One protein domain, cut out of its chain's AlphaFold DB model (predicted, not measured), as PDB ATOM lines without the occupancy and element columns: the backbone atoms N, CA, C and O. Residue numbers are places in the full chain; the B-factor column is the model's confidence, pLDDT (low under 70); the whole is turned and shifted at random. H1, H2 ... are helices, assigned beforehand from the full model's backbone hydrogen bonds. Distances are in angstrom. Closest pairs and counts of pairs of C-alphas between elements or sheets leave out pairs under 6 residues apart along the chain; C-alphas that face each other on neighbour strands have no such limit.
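This is residues 10 to 125 of the 493 residues of an uncharacterized protein of Gluconobacter frateurii NBRC 101659 (UniProt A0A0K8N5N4). Two long helices, H7 and H3, run the same way in a staggered line that makes the long axis, with residues 114 to 118 of H7 beside residues 34 to 41 of H3. H4 crosses H3, H1 of the helical hairpin H1 and H2 packs on H4, short H6 packs on H7, and a loop of residues 83 to 99 joins H6 to H7. The printed part has 116 residues and seven named helices, H1 to H7 in order, with no named strand: all helix. It is compact, with a radius of gyration of the C-alphas of 15.0 A, yet elongated, spanning 49 by 31 by 22 A.

H1, residues 10 to 19, and H2, residues 21 to 29, form a hairpin at a shallow tilt of 32 degrees; their closest C-alphas, Leu 16 and Leu 24, are 5.5 A apart. H3, residues 32 to 50, touches H4, residues 56 to 67, at 69 degrees, only just steep, with closest C-alphas Ala 42 and Glu 62 at 5.1 A. H4 touches H1 with residues 56 to 60 alone, about perpendicular at 75 degrees; the closest C-alphas are Leu 16 and Cys 60, 6.0 A. H5, residues 72 to 75, only just touches H7, residues 100 to 118, with 3 pairs of C-alphas within 8 A, closest Thr 74 and Ile 110 at 5.8 A. H6, residues 78 to 82, touches H7; the closest C-alphas, Leu 80 and Ser 107, are 4.9 A apart. H3 and H7 touch at a shallow tilt of 18 degrees, closest C-alphas Leu 38 and Leu 118 at 6.2 A. Every O i to N i+4 pair is within hydrogen-bond range in H1, H2, H3, H4 and H7; H6 has 0 of 1, but 2 of 2 O i to N i+3 pairs, and H5 is too short for an i+4 pair.

H1 begins at C-alpha 10, (247.618, 278.253, 257.895), and H7 ends at C-alpha 118, (230.610, 268.226, 253.231). From first to last C-alpha, H3 and H7 each measure 26.7 A, H4 16.5 A, H1 14.2 A, H2 12.8 A, H6 8.0 A and H5 5.1 A.

The two C-alphas farthest apart, Ala 52 and Ala 99, are 49.4 A apart. The printed part has no cut; the link from H6 to H7 is long, and residues 86 to 98 have pLDDT under 70.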
ATOM      1  N   GLU A  10     247.052 276.996 257.389       89.69
ATOM      2  CA  GLU A  10     247.618 278.253 257.895       89.69
ATOM      3  C   GLU A  10     247.239 279.452 257.018       89.69
ATOM      4  O   GLU A  10     246.833 280.497 257.539       89.69
ATOM      5  N   THR A  11     247.298 279.283 255.693       92.31
ATOM      6  CA  THR A  11     246.861 280.295 254.725       92.31
ATOM      7  C   THR A  11     245.372 280.587 254.893       92.31
ATOM      8  O   THR A  11     244.987 281.748 255.035       92.31
ATOM      9  N   LEU A  12     244.534 279.548 254.965       92.94
ATOM     10  CA  LEU A  12     243.088 279.710 255.145       92.94
ATOM     11  C   LEU A  12     242.729 280.303 256.511       92.94
ATOM     12  O   LEU A  12     241.839 281.142 256.596       92.94
ATOM     13  N   VAL A  13     243.428 279.924 257.585       93.00
ATOM     14  CA  VAL A  13     243.225 280.513 258.920       93.00
ATOM     15  C   VAL A  13     243.551 282.004 258.924       93.00
ATOM     16  O   VAL A  13     242.829 282.775 259.556       93.00
ATOM     17  N   SER A  14     244.618 282.409 258.238       93.56
ATOM     18  CA  SER A  14     245.016 283.816 258.142       93.56
ATOM     19  C   SER A  14     243.994 284.618 257.335       93.56
ATOM     20  O   SER A  14     243.470 285.608 257.840       93.56
ATOM     21  N   ALA A  15     243.595 284.122 256.162       93.44
ATOM     22  CA  ALA A  15     242.577 284.761 255.331       93.44
ATOM     23  C   ALA A  15     241.199 284.834 256.026       93.44
ATOM     24  O   ALA A  15     240.564 285.888 256.048       93.44
ATOM     25  N   LEU A  16     240.749 283.761 256.692       94.50
ATOM     26  CA  LEU A  16     239.501 283.767 257.471       94.50
ATOM     27  C   LEU A  16     239.559 284.720 258.672       94.50
ATOM     28  O   LEU A  16     238.527 285.262 259.063       94.50
ATOM     29  N   ARG A  17     240.732 284.939 259.278       95.06
ATOM     30  CA  ARG A  17     240.889 285.883 260.399       95.06
ATOM     31  C   ARG A  17     240.569 287.314 259.986       95.06
ATOM     32  O   ARG A  17     240.010 288.059 260.796       95.06
ATOM     33  N   GLU A  18     240.942 287.670 258.765       93.44
ATOM     34  CA  GLU A  18     240.700 288.982 258.172       93.44
ATOM     35  C   GLU A  18     239.276 289.084 257.623       93.44
ATOM     36  O   GLU A  18     238.589 290.066 257.888       93.44
ATOM     37  N   TYR A  19     238.798 288.038 256.941       94.31
ATOM     38  CA  TYR A  19     237.498 288.038 256.272       94.31
ATOM     39  C   TYR A  19     236.301 287.792 257.208       94.31
ATOM     40  O   TYR A  19     235.330 288.545 257.188       94.31
ATOM     41  N   ASN A  20     236.327 286.728 258.023       95.12
ATOM     42  CA  ASN A  20     235.202 286.336 258.881       95.12
ATOM     43  C   ASN A  20     235.666 285.571 260.139       95.12
ATOM     44  O   ASN A  20     235.810 284.343 260.155       95.12
ATOM     45  N   ARG A  21     235.841 286.311 261.244       93.75
ATOM     46  CA  ARG A  21     236.323 285.772 262.531       93.75
ATOM     47  C   ARG A  21     235.401 284.731 263.166       93.75
ATOM     48  O   ARG A  21     235.882 283.884 263.918       93.75
ATOM     49  N   GLU A  22     234.097 284.799 262.924       93.06
ATOM     50  CA  GLU A  22     233.147 283.819 263.458       93.06
ATOM     51  C   GLU A  22     233.311 282.474 262.748       93.06
ATOM     52  O   GLU A  22     233.536 281.454 263.401       93.06
ATOM     53  N   THR A  23     233.348 282.503 261.413       94.25
ATOM     54  CA  THR A  23     233.627 281.324 260.584       94.25
ATOM     55  C   THR A  23     234.977 280.711 260.950       94.25
ATOM     56  O   THR A  23     235.076 279.493 261.071       94.25
ATOM     57  N   LEU A  24     236.005 281.532 261.202       95.31
ATOM     58  CA  LEU A  24     237.309 281.049 261.661       95.31
ATOM     59  C   LEU A  24     237.199 280.196 262.935       95.31
ATOM     60  O   LEU A  24     237.811 279.129 263.016       95.31
ATOM     61  N   ARG A  25     236.424 280.642 263.932       93.31
ATOM     62  CA  ARG A  25     236.246 279.890 265.187       93.31
ATOM     63  C   ARG A  25     235.589 278.536 264.927       93.31
ATOM     64  O   ARG A  25     236.049 277.535 265.472       93.31
ATOM     65  N   SER A  26     234.545 278.494 264.101       94.69
ATOM     66  CA  SER A  26     233.867 277.247 263.722       94.69
ATOM     67  C   SER A  26     234.794 276.325 262.921       94.69
ATOM     68  O   SER A  26     234.898 275.137 263.232       94.69
ATOM     69  N   PHE A  27     235.559 276.878 261.976       94.69
ATOM     70  CA  PHE A  27     236.573 276.159 261.207       94.69
ATOM     71  C   PHE A  27     237.604 275.493 262.124       94.69
ATOM     72  O   PHE A  27     237.832 274.293 262.022       94.69
ATOM     73  N   GLN A  28     238.163 276.226 263.090       93.56
ATOM     74  CA  GLN A  28     239.176 275.701 264.014       93.56
ATOM     75  C   GLN A  28     238.660 274.611 264.968       93.56
ATOM     76  O   GLN A  28     239.453 273.791 265.427       93.56
ATOM     77  N   LYS A  29     237.351 274.564 265.260       93.50
ATOM     78  CA  LYS A  29     236.745 273.509 266.097       93.50
ATOM     79  C   LYS A  29     236.634 272.156 265.393       93.50
ATOM     80  O   LYS A  29     236.505 271.134 266.068       93.50
ATOM     81  N   LEU A  30     236.640 272.134 264.060       93.69
ATOM     82  CA  LEU A  30     236.555 270.897 263.290       93.69
ATOM     83  C   LEU A  30     237.815 270.041 263.473       93.69
ATOM     84  O   LEU A  30     238.950 270.535 263.469       93.69
ATOM     85  N   HIS A  31     237.612 268.724 263.543       94.69
ATOM     86  CA  HIS A  31     238.706 267.766 263.408       94.69
ATOM     87  C   HIS A  31     239.516 268.059 262.126       94.69
ATOM     88  O   HIS A  31     238.890 268.332 261.099       94.69
ATOM     89  N   PRO A  32     240.866 267.974 262.142       93.94
ATOM     90  CA  PRO A  32     241.715 268.268 260.979       93.94
ATOM     91  C   PRO A  32     241.216 267.637 259.674       93.94
ATOM     92  O   PRO A  32     240.979 268.346 258.708       93.94
ATOM     93  N   PHE A  33     240.882 266.342 259.702       94.75
ATOM     94  CA  PHE A  33     240.282 265.644 258.556       94.75
ATOM     95  C   PHE A  33     239.074 266.378 257.939       94.75
ATOM     96  O   PHE A  33     238.984 266.488 256.723       94.75
ATOM     97  N   TYR A  34     238.135 266.884 258.747       95.81
ATOM     98  CA  TYR A  34     236.963 267.592 258.218       95.81
ATOM     99  C   TYR A  34     237.297 269.006 257.742       95.81
ATOM    100  O   TYR A  34     236.622 269.498 256.844       95.81
ATOM    101  N   ARG A  35     238.322 269.652 258.317       94.94
ATOM    102  CA  ARG A  35     238.824 270.941 257.820       94.94
ATOM    103  C   ARG A  35     239.394 270.800 256.422       94.94
ATOM    104  O   ARG A  35     239.002 271.565 255.550       94.94
ATOM    105  N   ASP A  36     240.228 269.789 256.211       93.75
ATOM    106  CA  ASP A  36     240.848 269.534 254.911       93.75
ATOM    107  C   ASP A  36     239.765 269.226 253.864       93.75
ATOM    108  O   ASP A  36     239.721 269.845 252.806       93.75
ATOM    109  N   ARG A  37     238.784 268.375 254.205       94.88
ATOM    110  CA  ARG A  37     237.636 268.093 253.321       94.88
ATOM    111  C   ARG A  37     236.782 269.317 253.007       94.88
ATOM    112  O   ARG A  37     236.277 269.440 251.895       94.88
ATOM    113  N   LEU A  38     236.585 270.203 253.979       95.50
ATOM    114  CA  LEU A  38     235.869 271.458 253.777       95.50
ATOM    115  C   LEU A  38     236.661 272.410 252.870       95.50
ATOM    116  O   LEU A  38     236.064 273.018 251.987       95.50
ATOM    117  N   ALA A  39     237.976 272.518 253.065       94.75
ATOM    118  CA  ALA A  39     238.856 273.327 252.231       94.75
ATOM    119  C   ALA A  39     238.860 272.835 250.777       94.75
ATOM    120  O   ALA A  39     238.673 273.642 249.869       94.75
ATOM    121  N   ASP A  40     238.976 271.522 250.563       93.81
ATOM    122  CA  ASP A  40     238.906 270.907 249.234       93.81
ATOM    123  C   ASP A  40     237.557 271.196 248.555       93.81
ATOM    124  O   ASP A  40     237.512 271.658 247.417       93.81
ATOM    125  N   LEU A  41     236.441 270.987 249.269       93.75
ATOM    126  CA  LEU A  41     235.101 271.242 248.734       93.75
ATOM    127  C   LEU A  41     234.885 272.723 248.390       93.75
ATOM    128  O   LEU A  41     234.270 273.036 247.369       93.75
ATOM    129  N   ALA A  42     235.345 273.630 249.253       95.00
ATOM    130  CA  ALA A  42     235.240 275.066 249.029       95.00
ATOM    131  C   ALA A  42     236.094 275.510 247.837       95.00
ATOM    132  O   ALA A  42     235.622 276.301 247.024       95.00
ATOM    133  N   TYR A  43     237.303 274.957 247.697       95.06
ATOM    134  CA  TYR A  43     238.170 275.214 246.554       95.06
ATOM    135  C   TYR A  43     237.503 274.782 245.248       95.06
ATOM    136  O   TYR A  43     237.363 275.607 244.350       95.06
ATOM    137  N   SER A  44     237.007 273.540 245.158       93.25
ATOM    138  CA  SER A  44     236.337 273.053 243.942       93.25
ATOM    139  C   SER A  44     235.126 273.910 243.564       93.25
ATOM    140  O   SER A  44     234.934 274.229 242.397       93.25
ATOM    141  N   ARG A  45     234.325 274.353 244.543       93.62
ATOM    142  CA  ARG A  45     233.172 275.232 244.277       93.62
ATOM    143  C   ARG A  45     233.564 276.636 243.835       93.62
ATOM    144  O   ARG A  45     232.876 277.218 242.995       93.62
ATOM    145  N   ALA A  46     234.628 277.188 244.412       93.69
ATOM    146  CA  ALA A  46     235.154 278.480 244.000       93.69
ATOM    147  C   ALA A  46     235.690 278.389 242.562       93.69
ATOM    148  O   ALA A  46     235.286 279.176 241.712       93.69
ATOM    149  N   GLU A  47     236.492 277.369 242.257       93.81
ATOM    150  CA  GLU A  47     237.004 277.108 240.908       93.81
ATOM    151  C   GLU A  47     235.873 276.957 239.875       93.81
ATOM    152  O   GLU A  47     235.906 277.604 238.829       93.81
ATOM    153  N   GLU A  48     234.822 276.189 240.188       92.19
ATOM    154  CA  GLU A  48     233.631 276.055 239.333       92.19
ATOM    155  C   GLU A  48     232.912 277.394 239.102       92.19
ATOM    156  O   GLU A  48     232.441 277.670 237.995       92.19
ATOM    157  N   SER A  49     232.823 278.231 240.140       90.88
ATOM    158  CA  SER A  49     232.105 279.511 240.088       90.88
ATOM    159  C   SER A  49     232.862 280.569 239.288       90.88
ATOM    160  O   SER A  49     232.246 281.322 238.533       90.88
ATOM    161  N   PHE A  50     234.186 280.622 239.434       84.19
ATOM    162  CA  PHE A  50     235.035 281.632 238.797       84.19
ATOM    163  C   PHE A  50     235.651 281.164 237.471       84.19
ATOM    164  O   PHE A  50     236.172 281.992 236.727       84.19
ATOM    165  N   ARG A  51     235.579 279.860 237.150       84.31
ATOM    166  CA  ARG A  51     236.230 279.224 235.982       84.31
ATOM    167  C   ARG A  51     237.723 279.556 235.866       84.31
ATOM    168  O   ARG A  51     238.279 279.608 234.771       84.31
ATOM    169  N   ALA A  52     238.358 279.800 237.004       86.69
ATOM    170  CA  ALA A  52     239.754 280.179 237.144       86.69
ATOM    171  C   ALA A  52     240.284 279.626 238.468       86.69
ATOM    172  O   ALA A  52     239.507 279.220 239.334       86.69
ATOM    173  N   ARG A  53     241.610 279.633 238.632       89.25
ATOM    174  CA  ARG A  53     242.244 279.220 239.885       89.25
ATOM    175  C   ARG A  53     241.810 280.180 241.008       89.25
ATOM    176  O   ARG A  53     242.164 281.356 240.922       89.25
ATOM    177  N   PRO A  54     241.074 279.712 242.031       92.81
ATOM    178  CA  PRO A  54     240.559 280.584 243.077       92.81
ATOM    179  C   PRO A  54     241.694 281.086 243.970       92.81
ATOM    180  O   PRO A  54     242.662 280.363 244.233       92.81
ATOM    181  N   ASP A  55     241.567 282.317 244.455       93.62
ATOM    182  CA  ASP A  55     242.463 282.861 245.472       93.62
ATOM    183  C   ASP A  55     242.024 282.423 246.894       93.62
ATOM    184  O   ASP A  55     240.952 281.827 247.072       93.62
ATOM    185  N   PRO A  56     242.832 282.666 247.947       94.00
ATOM    186  CA  PRO A  56     242.455 282.286 249.309       94.00
ATOM    187  C   PRO A  56     241.147 282.919 249.796       94.00
ATOM    188  O   PRO A  56     240.424 282.299 250.581       94.00
ATOM    189  N   LEU A  57     240.834 284.140 249.359       94.12
ATOM    190  CA  LEU A  57     239.643 284.865 249.784       94.12
ATOM    191  C   LEU A  57     238.382 284.243 249.171       94.12
ATOM    192  O   LEU A  57     237.370 284.110 249.860       94.12
ATOM    193  N   ASP A  58     238.444 283.801 247.918       94.56
ATOM    194  CA  ASP A  58     237.355 283.096 247.244       94.56
ATOM    195  C   ASP A  58     237.025 281.767 247.925       94.56
ATOM    196  O   ASP A  58     235.855 281.470 248.191       94.56
ATOM    197  N   VAL A  59     238.052 281.013 248.324       95.12
ATOM    198  CA  VAL A  59     237.865 279.796 249.126       95.12
ATOM    199  C   VAL A  59     237.253 280.131 250.491       95.12
ATOM    200  O   VAL A  59     236.334 279.444 250.935       95.12
ATOM    201  N   CYS A  60     237.687 281.212 251.148       95.94
ATOM    202  CA  CYS A  60     237.110 281.653 252.424       95.94
ATOM    203  C   CYS A  60     235.622 282.021 252.309       95.94
ATOM    204  O   CYS A  60     234.835 281.648 253.183       95.94
ATOM    205  N   LYS A  61     235.215 282.700 251.226       95.69
ATOM    206  CA  LYS A  61     233.802 283.009 250.944       95.69
ATOM    207  C   LYS A  61     232.970 281.731 250.835       95.69
ATOM    208  O   LYS A  61     231.906 281.642 251.452       95.69
ATOM    209  N   GLU A  62     233.461 280.726 250.110       95.88
ATOM    210  CA  GLU A  62     232.763 279.443 249.977       95.88
ATOM    211  C   GLU A  62     232.756 278.634 251.283       95.88
ATOM    212  O   GLU A  62     231.730 278.038 251.618       95.88
ATOM    213  N   ILE A  63     233.819 278.685 252.096       96.50
ATOM    214  CA  ILE A  63     233.815 278.113 253.456       96.50
ATOM    215  C   ILE A  63     232.696 278.740 254.300       96.50
ATOM    216  O   ILE A  63     231.893 278.009 254.887       96.50
ATOM    217  N   THR A  64     232.590 280.073 254.333       96.50
ATOM    218  CA  THR A  64     231.508 280.773 255.049       96.50
ATOM    219  C   THR A  64     230.132 280.354 254.525       96.50
ATOM    220  O   THR A  64     229.226 280.079 255.314       96.50
ATOM    221  N   ARG A  65     229.972 280.222 253.203       95.50
ATOM    222  CA  ARG A  65     228.719 279.782 252.568       95.50
ATOM    223  C   ARG A  65     228.349 278.330 252.877       95.50
ATOM    224  O   ARG A  65     227.171 277.971 252.873       95.50
ATOM    225  N   ILE A  66     229.333 277.461 253.089       94.88
ATOM    226  CA  ILE A  66     229.094 276.079 253.514       94.88
ATOM    227  C   ILE A  66     228.669 276.061 254.983       94.88
ATOM    228  O   ILE A  66     227.661 275.429 255.303       94.88
ATOM    229  N   PHE A  67     229.368 276.793 255.855       94.94
ATOM    230  CA  PHE A  67     229.009 276.897 257.271       94.94
ATOM    231  C   PHE A  67     227.632 277.510 257.498       94.94
ATOM    232  O   PHE A  67     226.912 277.032 258.363       94.94
ATOM    233  N   SER A  68     227.198 278.468 256.675       93.12
ATOM    234  CA  SER A  68     225.853 279.047 256.791       93.12
ATOM    235  C   SER A  68     224.718 278.032 256.570       93.12
ATOM    236  O   SER A  68     223.552 278.357 256.780       93.12
ATOM    237  N   ARG A  69     225.029 276.812 256.106       92.44
ATOM    238  CA  ARG A  69     224.075 275.697 255.975       92.44
ATOM    239  C   ARG A  69     224.024 274.814 257.216       92.44
ATOM    240  O   ARG A  69     223.098 274.015 257.337       92.44
ATOM    241  N   PHE A  70     225.016 274.912 258.099       94.25
ATOM    242  CA  PHE A  70     225.060 274.117 259.313       94.25
ATOM    243  C   PHE A  70     223.918 274.562 260.218       94.25
ATOM    244  O   PHE A  70     223.707 275.744 260.474       94.25
ATOM    245  N   ASP A  71     223.162 273.596 260.723       93.69
ATOM    246  CA  ASP A  71     222.204 273.880 261.774       93.69
ATOM    247  C   ASP A  71     222.938 274.255 263.070       93.69
ATOM    248  O   ASP A  71     223.993 273.700 263.394       93.69
ATOM    249  N   LEU A  72     222.325 275.145 263.850       92.31
ATOM    250  CA  LEU A  72     222.888 275.668 265.095       92.31
ATOM    251  C   LEU A  72     223.321 274.562 266.074       92.31
ATOM    252  O   LEU A  72     224.307 274.713 266.795       92.31
ATOM    253  N   ALA A  73     222.603 273.434 266.115       91.69
ATOM    254  CA  ALA A  73     222.940 272.332 267.013       91.69
ATOM    255  C   ALA A  73     224.201 271.578 266.561       91.69
ATOM    256  O   ALA A  73     224.939 271.078 267.410       91.69
ATOM    257  N   THR A  74     224.460 271.500 265.253       94.00
ATOM    258  CA  THR A  74     225.707 270.944 264.719       94.00
ATOM    259  C   THR A  74     226.870 271.915 264.911       94.00
ATOM    260  O   THR A  74     227.915 271.513 265.421       94.00
ATOM    261  N   GLU A  75     226.687 273.194 264.574       93.25
ATOM    262  CA  GLU A  75     227.737 274.215 264.686       93.25
ATOM    263  C   GLU A  75     228.194 274.453 266.137       93.25
ATOM    264  O   GLU A  75     229.388 274.543 266.436       93.25
ATOM    265  N   SER A  76     227.253 274.484 267.083       91.19
ATOM    266  CA  SER A  76     227.569 274.679 268.505       91.19
ATOM    267  C   SER A  76     228.335 273.516 269.143       91.19
ATOM    268  O   SER A  76     228.820 273.667 270.261       91.19
ATOM    269  N   ALA A  77     228.447 272.377 268.454       92.19
ATOM    270  CA  ALA A  77     229.044 271.152 268.973       92.19
ATOM    271  C   ALA A  77     230.135 270.573 268.053       92.19
ATOM    272  O   ALA A  77     230.445 269.381 268.146       92.19
ATOM    273  N   LEU A  78     230.726 271.388 267.169       93.88
ATOM    274  CA  LEU A  78     231.763 270.949 266.226       93.88
ATOM    275  C   LEU A  78     232.971 270.310 266.912       93.88
ATOM    276  O   LEU A  78     233.548 269.375 266.354       93.88
ATOM    277  N   GLU A  79     233.313 270.718 268.137       90.12
ATOM    278  CA  GLU A  79     234.405 270.097 268.894       90.12
ATOM    279  C   GLU A  79     234.170 268.600 269.171       90.12
ATOM    280  O   GLU A  79     235.122 267.831 269.309       90.12
ATOM    281  N   LEU A  80     232.908 268.147 269.188       90.50
ATOM    282  CA  LEU A  80     232.576 266.728 269.340       90.50
ATOM    283  C   LEU A  80     232.927 265.900 268.102       90.50
ATOM    284  O   LEU A  80     232.960 264.672 268.203       90.50
ATOM    285  N   SER A  81     233.219 266.525 266.958       92.44
ATOM    286  CA  SER A  81     233.716 265.810 265.777       92.44
ATOM    287  C   SER A  81     235.028 265.071 266.079       92.44
ATOM    288  O   SER A  81     235.197 263.926 265.656       92.44
ATOM    289  N   SER A  82     235.876 265.652 266.932       89.25
ATOM    290  CA  SER A  82     237.158 265.093 267.384       89.25
ATOM    291  C   SER A  82     237.045 264.128 268.571       89.25
ATOM    292  O   SER A  82     238.040 263.543 269.001       89.25
ATOM    293  N   TYR A  83     235.850 263.930 269.133       86.44
ATOM    294  CA  TYR A  83     235.680 263.089 270.316       86.44
ATOM    295  C   TYR A  83     235.910 261.601 270.005       86.44
ATOM    296  O   TYR A  83     235.146 260.987 269.253       86.44
ATOM    297  N   MET A  84     236.916 261.011 270.669       83.38
ATOM    298  CA  MET A  84     237.347 259.612 270.492       83.38
ATOM    299  C   MET A  84     237.038 258.675 271.674       83.38
ATOM    300  O   MET A  84     237.553 257.560 271.741       83.38
ATOM    301  N   GLY A  85     236.212 259.100 272.636       72.25
ATOM    302  CA  GLY A  85     235.749 258.222 273.722       72.25
ATOM    303  C   GLY A  85     236.732 257.953 274.871       72.25
ATOM    304  O   GLY A  85     236.378 257.182 275.764       72.25
ATOM    305  N   LEU A  86     237.936 258.546 274.865       59.16
ATOM    306  CA  LEU A  86     239.021 258.187 275.800       59.16
ATOM    307  C   LEU A  86     239.569 259.332 276.670       59.16
ATOM    308  O   LEU A  86     240.093 259.047 277.739       59.16
ATOM    309  N   HIS A  87     239.395 260.603 276.299       53.91
ATOM    310  CA  HIS A  87     239.913 261.729 277.087       53.91
ATOM    311  C   HIS A  87     238.813 262.743 277.380       53.91
ATOM    312  O   HIS A  87     238.483 263.551 276.524       53.91
ATOM    313  N   LEU A  88     238.250 262.710 278.591       50.44
ATOM    314  CA  LEU A  88     237.406 263.801 279.106       50.44
ATOM    315  C   LEU A  88     238.255 265.028 279.483       50.44
ATOM    316  O   LEU A  88     237.794 266.153 279.342       50.44
ATOM    317  N   GLY A  89     239.515 264.818 279.892       46.72
ATOM    318  CA  GLY A  89     240.414 265.878 280.368       46.72
ATOM    319  C   GLY A  89     240.852 266.902 279.314       46.72
ATOM    320  O   GLY A  89     241.331 267.964 279.681       46.72
ATOM    321  N   TRP A  90     240.671 266.619 278.021       47.69
ATOM    322  CA  TRP A  90     240.979 267.564 276.933       47.69
ATOM    323  C   TRP A  90     239.796 268.480 276.587       47.69
ATOM    324  O   TRP A  90     239.934 269.397 275.785       47.69
ATOM    325  N   TYR A  91     238.634 268.252 277.200       51.59
ATOM    326  CA  TYR A  91     237.413 269.003 276.943       51.59
ATOM    327  C   TYR A  91     236.956 269.673 278.244       51.59
ATOM    328  O   TYR A  91     236.040 269.217 278.923       51.59
ATOM    329  N   SER A  92     237.616 270.776 278.602       46.16
ATOM    330  CA  SER A  92     237.347 271.593 279.800       46.16
ATOM    331  C   SER A  92     236.035 272.397 279.738       46.16
ATOM    332  O   SER A  92     235.715 273.158 280.654       46.16
ATOM    333  N   ALA A  93     235.241 272.242 278.676       52.53
ATOM    334  CA  ALA A  93     233.994 272.971 278.506       52.53
ATOM    335  C   ALA A  93     232.907 272.468 279.477       52.53
ATOM    336  O   ALA A  93     232.590 271.277 279.542       52.53
ATOM    337  N   ARG A  94     232.251 273.404 280.185       49.59
ATOM    338  CA  ARG A  94     231.109 273.155 281.096       49.59
ATOM    339  C   ARG A  94     229.962 272.339 280.458       49.59
ATOM    340  O   ARG A  94     229.155 271.765 281.186       49.59
ATOM    341  N   SER A  95     229.902 272.247 279.126       46.94
ATOM    342  CA  SER A  95     228.921 271.482 278.338       46.94
ATOM    343  C   SER A  95     229.085 269.951 278.406       46.94
ATOM    344  O   SER A  95     228.160 269.228 278.018       46.94
ATOM    345  N   MET A  96     230.204 269.433 278.936       53.78
ATOM    346  CA  MET A  96     230.530 267.996 278.939       53.78
ATOM    347  C   MET A  96     230.328 267.264 280.281       53.78
ATOM    348  O   MET A  96     230.803 266.144 280.439       53.78
ATOM    349  N   LYS A  97     229.524 267.798 281.215       56.47
ATOM    350  CA  LYS A  97     229.062 267.064 282.427       56.47
ATOM    351  C   LYS A  97     228.128 265.865 282.133       56.47
ATOM    352  O   LYS A  97     227.471 265.343 283.027       56.47
ATOM    353  N   GLN A  98     228.002 265.450 280.875       61.41
ATOM    354  CA  GLN A  98     227.065 264.414 280.445       61.41
ATOM    355  C   GLN A  98     227.697 263.022 280.506       61.41
ATOM    356  O   GLN A  98     228.894 262.855 280.290       61.41
ATOM    357  N   ALA A  99     226.862 262.000 280.717       70.31
ATOM    358  CA  ALA A  99     227.311 260.612 280.724       70.31
ATOM    359  C   ALA A  99     228.065 260.250 279.417       70.31
ATOM    360  O   ALA A  99     227.578 260.578 278.328       70.31
ATOM    361  N   PRO A 100     229.186 259.499 279.469       70.00
ATOM    362  CA  PRO A 100     230.015 259.169 278.296       70.00
ATOM    363  C   PRO A 100     229.254 258.530 277.122       70.00
ATOM    364  O   PRO A 100     229.576 258.744 275.949       70.00
ATOM    365  N   LYS A 101     228.196 257.764 277.424       75.81
ATOM    366  CA  LYS A 101     227.299 257.173 276.422       75.81
ATOM    367  C   LYS A 101     226.553 258.241 275.613       75.81
ATOM    368  O   LYS A 101     226.435 258.097 274.401       75.81
ATOM    369  N   SER A 102     226.096 259.313 276.264       79.81
ATOM    370  CA  SER A 102     225.449 260.458 275.605       79.81
ATOM    371  C   SER A 102     226.422 261.160 274.655       79.81
ATOM    372  O   SER A 102     226.088 261.389 273.496       79.81
ATOM    373  N   LEU A 103     227.658 261.412 275.102       83.44
ATOM    374  CA  LEU A 103     228.696 262.057 274.284       83.44
ATOM    375  C   LEU A 103     229.088 261.215 273.065       83.44
ATOM    376  O   LEU A 103     229.242 261.743 271.968       83.44
ATOM    377  N   SER A 104     229.178 259.894 273.224       84.25
ATOM    378  CA  SER A 104     229.431 258.977 272.104       84.25
ATOM    379  C   SER A 104     228.327 259.040 271.042       84.25
ATOM    380  O   SER A 104     228.611 259.046 269.848       84.25
ATOM    381  N   ILE A 105     227.060 259.116 271.463       84.06
ATOM    382  CA  ILE A 105     225.922 259.247 270.540       84.06
ATOM    383  C   ILE A 105     225.942 260.621 269.861       84.06
ATOM    384  O   ILE A 105     225.783 260.703 268.645       84.06
ATOM    385  N   LYS A 106     226.169 261.691 270.633       87.56
ATOM    386  CA  LYS A 106     226.233 263.063 270.116       87.56
ATOM    387  C   LYS A 106     227.366 263.237 269.109       87.56
ATOM    388  O   LYS A 106     227.105 263.705 268.014       87.56
ATOM    389  N   SER A 107     228.580 262.802 269.427       90.31
ATOM    390  CA  SER A 107     229.732 262.880 268.512       90.31
ATOM    391  C   SER A 107     229.499 262.147 267.189       90.31
ATOM    392  O   SER A 107     229.718 262.730 266.132       90.31
ATOM    393  N   SER A 108     228.954 260.925 267.229       89.75
ATOM    394  CA  SER A 108     228.614 260.166 266.009       89.75
ATOM    395  C   SER A 108     227.582 260.909 265.147       89.75
ATOM    396  O   SER A 108     227.647 260.892 263.919       89.75
ATOM    397  N   LYS A 109     226.625 261.589 265.791       90.50
ATOM    398  CA  LYS A 109     225.617 262.427 265.126       90.50
ATOM    399  C   LYS A 109     226.209 263.692 264.517       90.50
ATOM    400  O   LYS A 109     225.875 264.020 263.384       90.50
ATOM    401  N   ILE A 110     227.103 264.369 265.231       93.25
ATOM    402  CA  ILE A 110     227.797 265.549 264.715       93.25
ATOM    403  C   ILE A 110     228.633 265.180 263.489       93.25
ATOM    404  O   ILE A 110     228.488 265.824 262.455       93.25
ATOM    405  N   ARG A 111     229.423 264.100 263.549       93.56
ATOM    406  CA  ARG A 111     230.198 263.618 262.393       93.56
ATOM    407  C   ARG A 111     229.316 263.281 261.195       93.56
ATOM    408  O   ARG A 111     229.641 263.683 260.088       93.56
ATOM    409  N   LYS A 112     228.164 262.641 261.413       92.50
ATOM    410  CA  LYS A 112     227.167 262.399 260.357       92.50
ATOM    411  C   LYS A 112     226.667 263.685 259.702       92.50
ATOM    412  O   LYS A 112     226.646 263.786 258.483       92.50
ATOM    413  N   ASN A 113     226.270 264.677 260.495       94.38
ATOM    414  CA  ASN A 113     225.804 265.944 259.935       94.38
ATOM    415  C   ASN A 113     226.930 266.664 259.179       94.38
ATOM    416  O   ASN A 113     226.695 267.137 258.074       94.38
ATOM    417  N   ILE A 114     228.159 266.662 259.708       95.25
ATOM    418  CA  ILE A 114     229.335 267.187 258.999       95.25
ATOM    419  C   ILE A 114     229.529 266.461 257.664       95.25
ATOM    420  O   ILE A 114     229.636 267.122 256.636       95.25
ATOM    421  N   ARG A 115     229.504 265.121 257.641       94.00
ATOM    422  CA  ARG A 115     229.607 264.345 256.396       94.00
ATOM    423  C   ARG A 115     228.558 264.756 255.373       94.00
ATOM    424  O   ARG A 115     228.906 264.971 254.219       94.00
ATOM    425  N   ARG A 116     227.306 264.937 255.798       92.81
ATOM    426  CA  ARG A 116     226.216 265.398 254.929       92.81
ATOM    427  C   ARG A 116     226.465 266.794 254.360       92.81
ATOM    428  O   ARG A 116     226.321 266.992 253.159       92.81
ATOM    429  N   TYR A 117     226.878 267.752 255.190       93.75
ATOM    430  CA  TYR A 117     227.175 269.111 254.724       93.75
ATOM    431  C   TYR A 117     228.381 269.168 253.776       93.75
ATOM    432  O   TYR A 117     228.394 269.977 252.846       93.75
ATOM    433  N   LEU A 118     229.369 268.298 254.002       93.25
ATOM    434  CA  LEU A 118     230.610 268.226 253.231       93.25
ATOM    435  C   LEU A 118     230.575 267.189 252.096       93.25
ATOM    436  O   LEU A 118     231.577 267.015 251.410       93.25
ATOM    437  N   ASN A 119     229.447 266.499 251.890       91.06
ATOM    438  CA  ASN A 119     229.294 265.411 250.919       91.06
ATOM    439  C   ASN A 119     230.372 264.304 251.039       91.06
ATOM    440  O   ASN A 119     230.832 263.754 250.041       91.06
ATOM    441  N   ILE A 120     230.789 263.987 252.267       92.62
ATOM    442  CA  ILE A 120     231.755 262.920 252.554       92.62
ATOM    443  C   ILE A 120     230.995 261.603 252.664       92.62
ATOM    444  O   ILE A 120     230.054 261.490 253.456       92.62
ATOM    445  N   ARG A 121     231.421 260.575 251.927       90.12
ATOM    446  CA  ARG A 121     230.766 259.269 252.025       90.12
ATOM    447  C   ARG A 121     231.094 258.580 253.359       90.12
ATOM    448  O   ARG A 121     232.205 258.732 253.871       90.12
ATOM    449  N   PRO A 122     230.194 257.749 253.921       88.88
ATOM    450  CA  PRO A 122     230.473 257.010 255.158       88.88
ATOM    451  C   PRO A 122     231.744 256.149 255.095       88.88
ATOM    452  O   PRO A 122     232.462 256.009 256.082       88.88
ATOM    453  N   ASP A 123     232.057 255.594 253.923       89.25
ATOM    454  CA  ASP A 123     233.260 254.801 253.690       89.25
ATOM    455  C   ASP A 123     234.536 255.638 253.506       89.25
ATOM    456  O   ASP A 123     235.622 255.071 253.464       89.25
ATOM    457  N   GLU A 124     234.452 256.962 253.469       92.75
ATOM    458  CA  GLU A 124     235.611 257.860 253.384       92.75
ATOM    459  C   GLU A 124     235.949 258.506 254.731       92.75
ATOM    460  O   GLU A 124     237.049 259.028 254.911       92.75
ATOM    461  N   ASP A 125     235.032 258.451 255.699       93.12
ATOM    462  CA  ASP A 125     235.213 259.052 257.016       93.12
ATOM    463  C   ASP A 125     236.101 258.189 257.918       93.12
ATOM    464  O   ASP A 125     235.654 257.312 258.666       93.12
TER     465      ASP A 125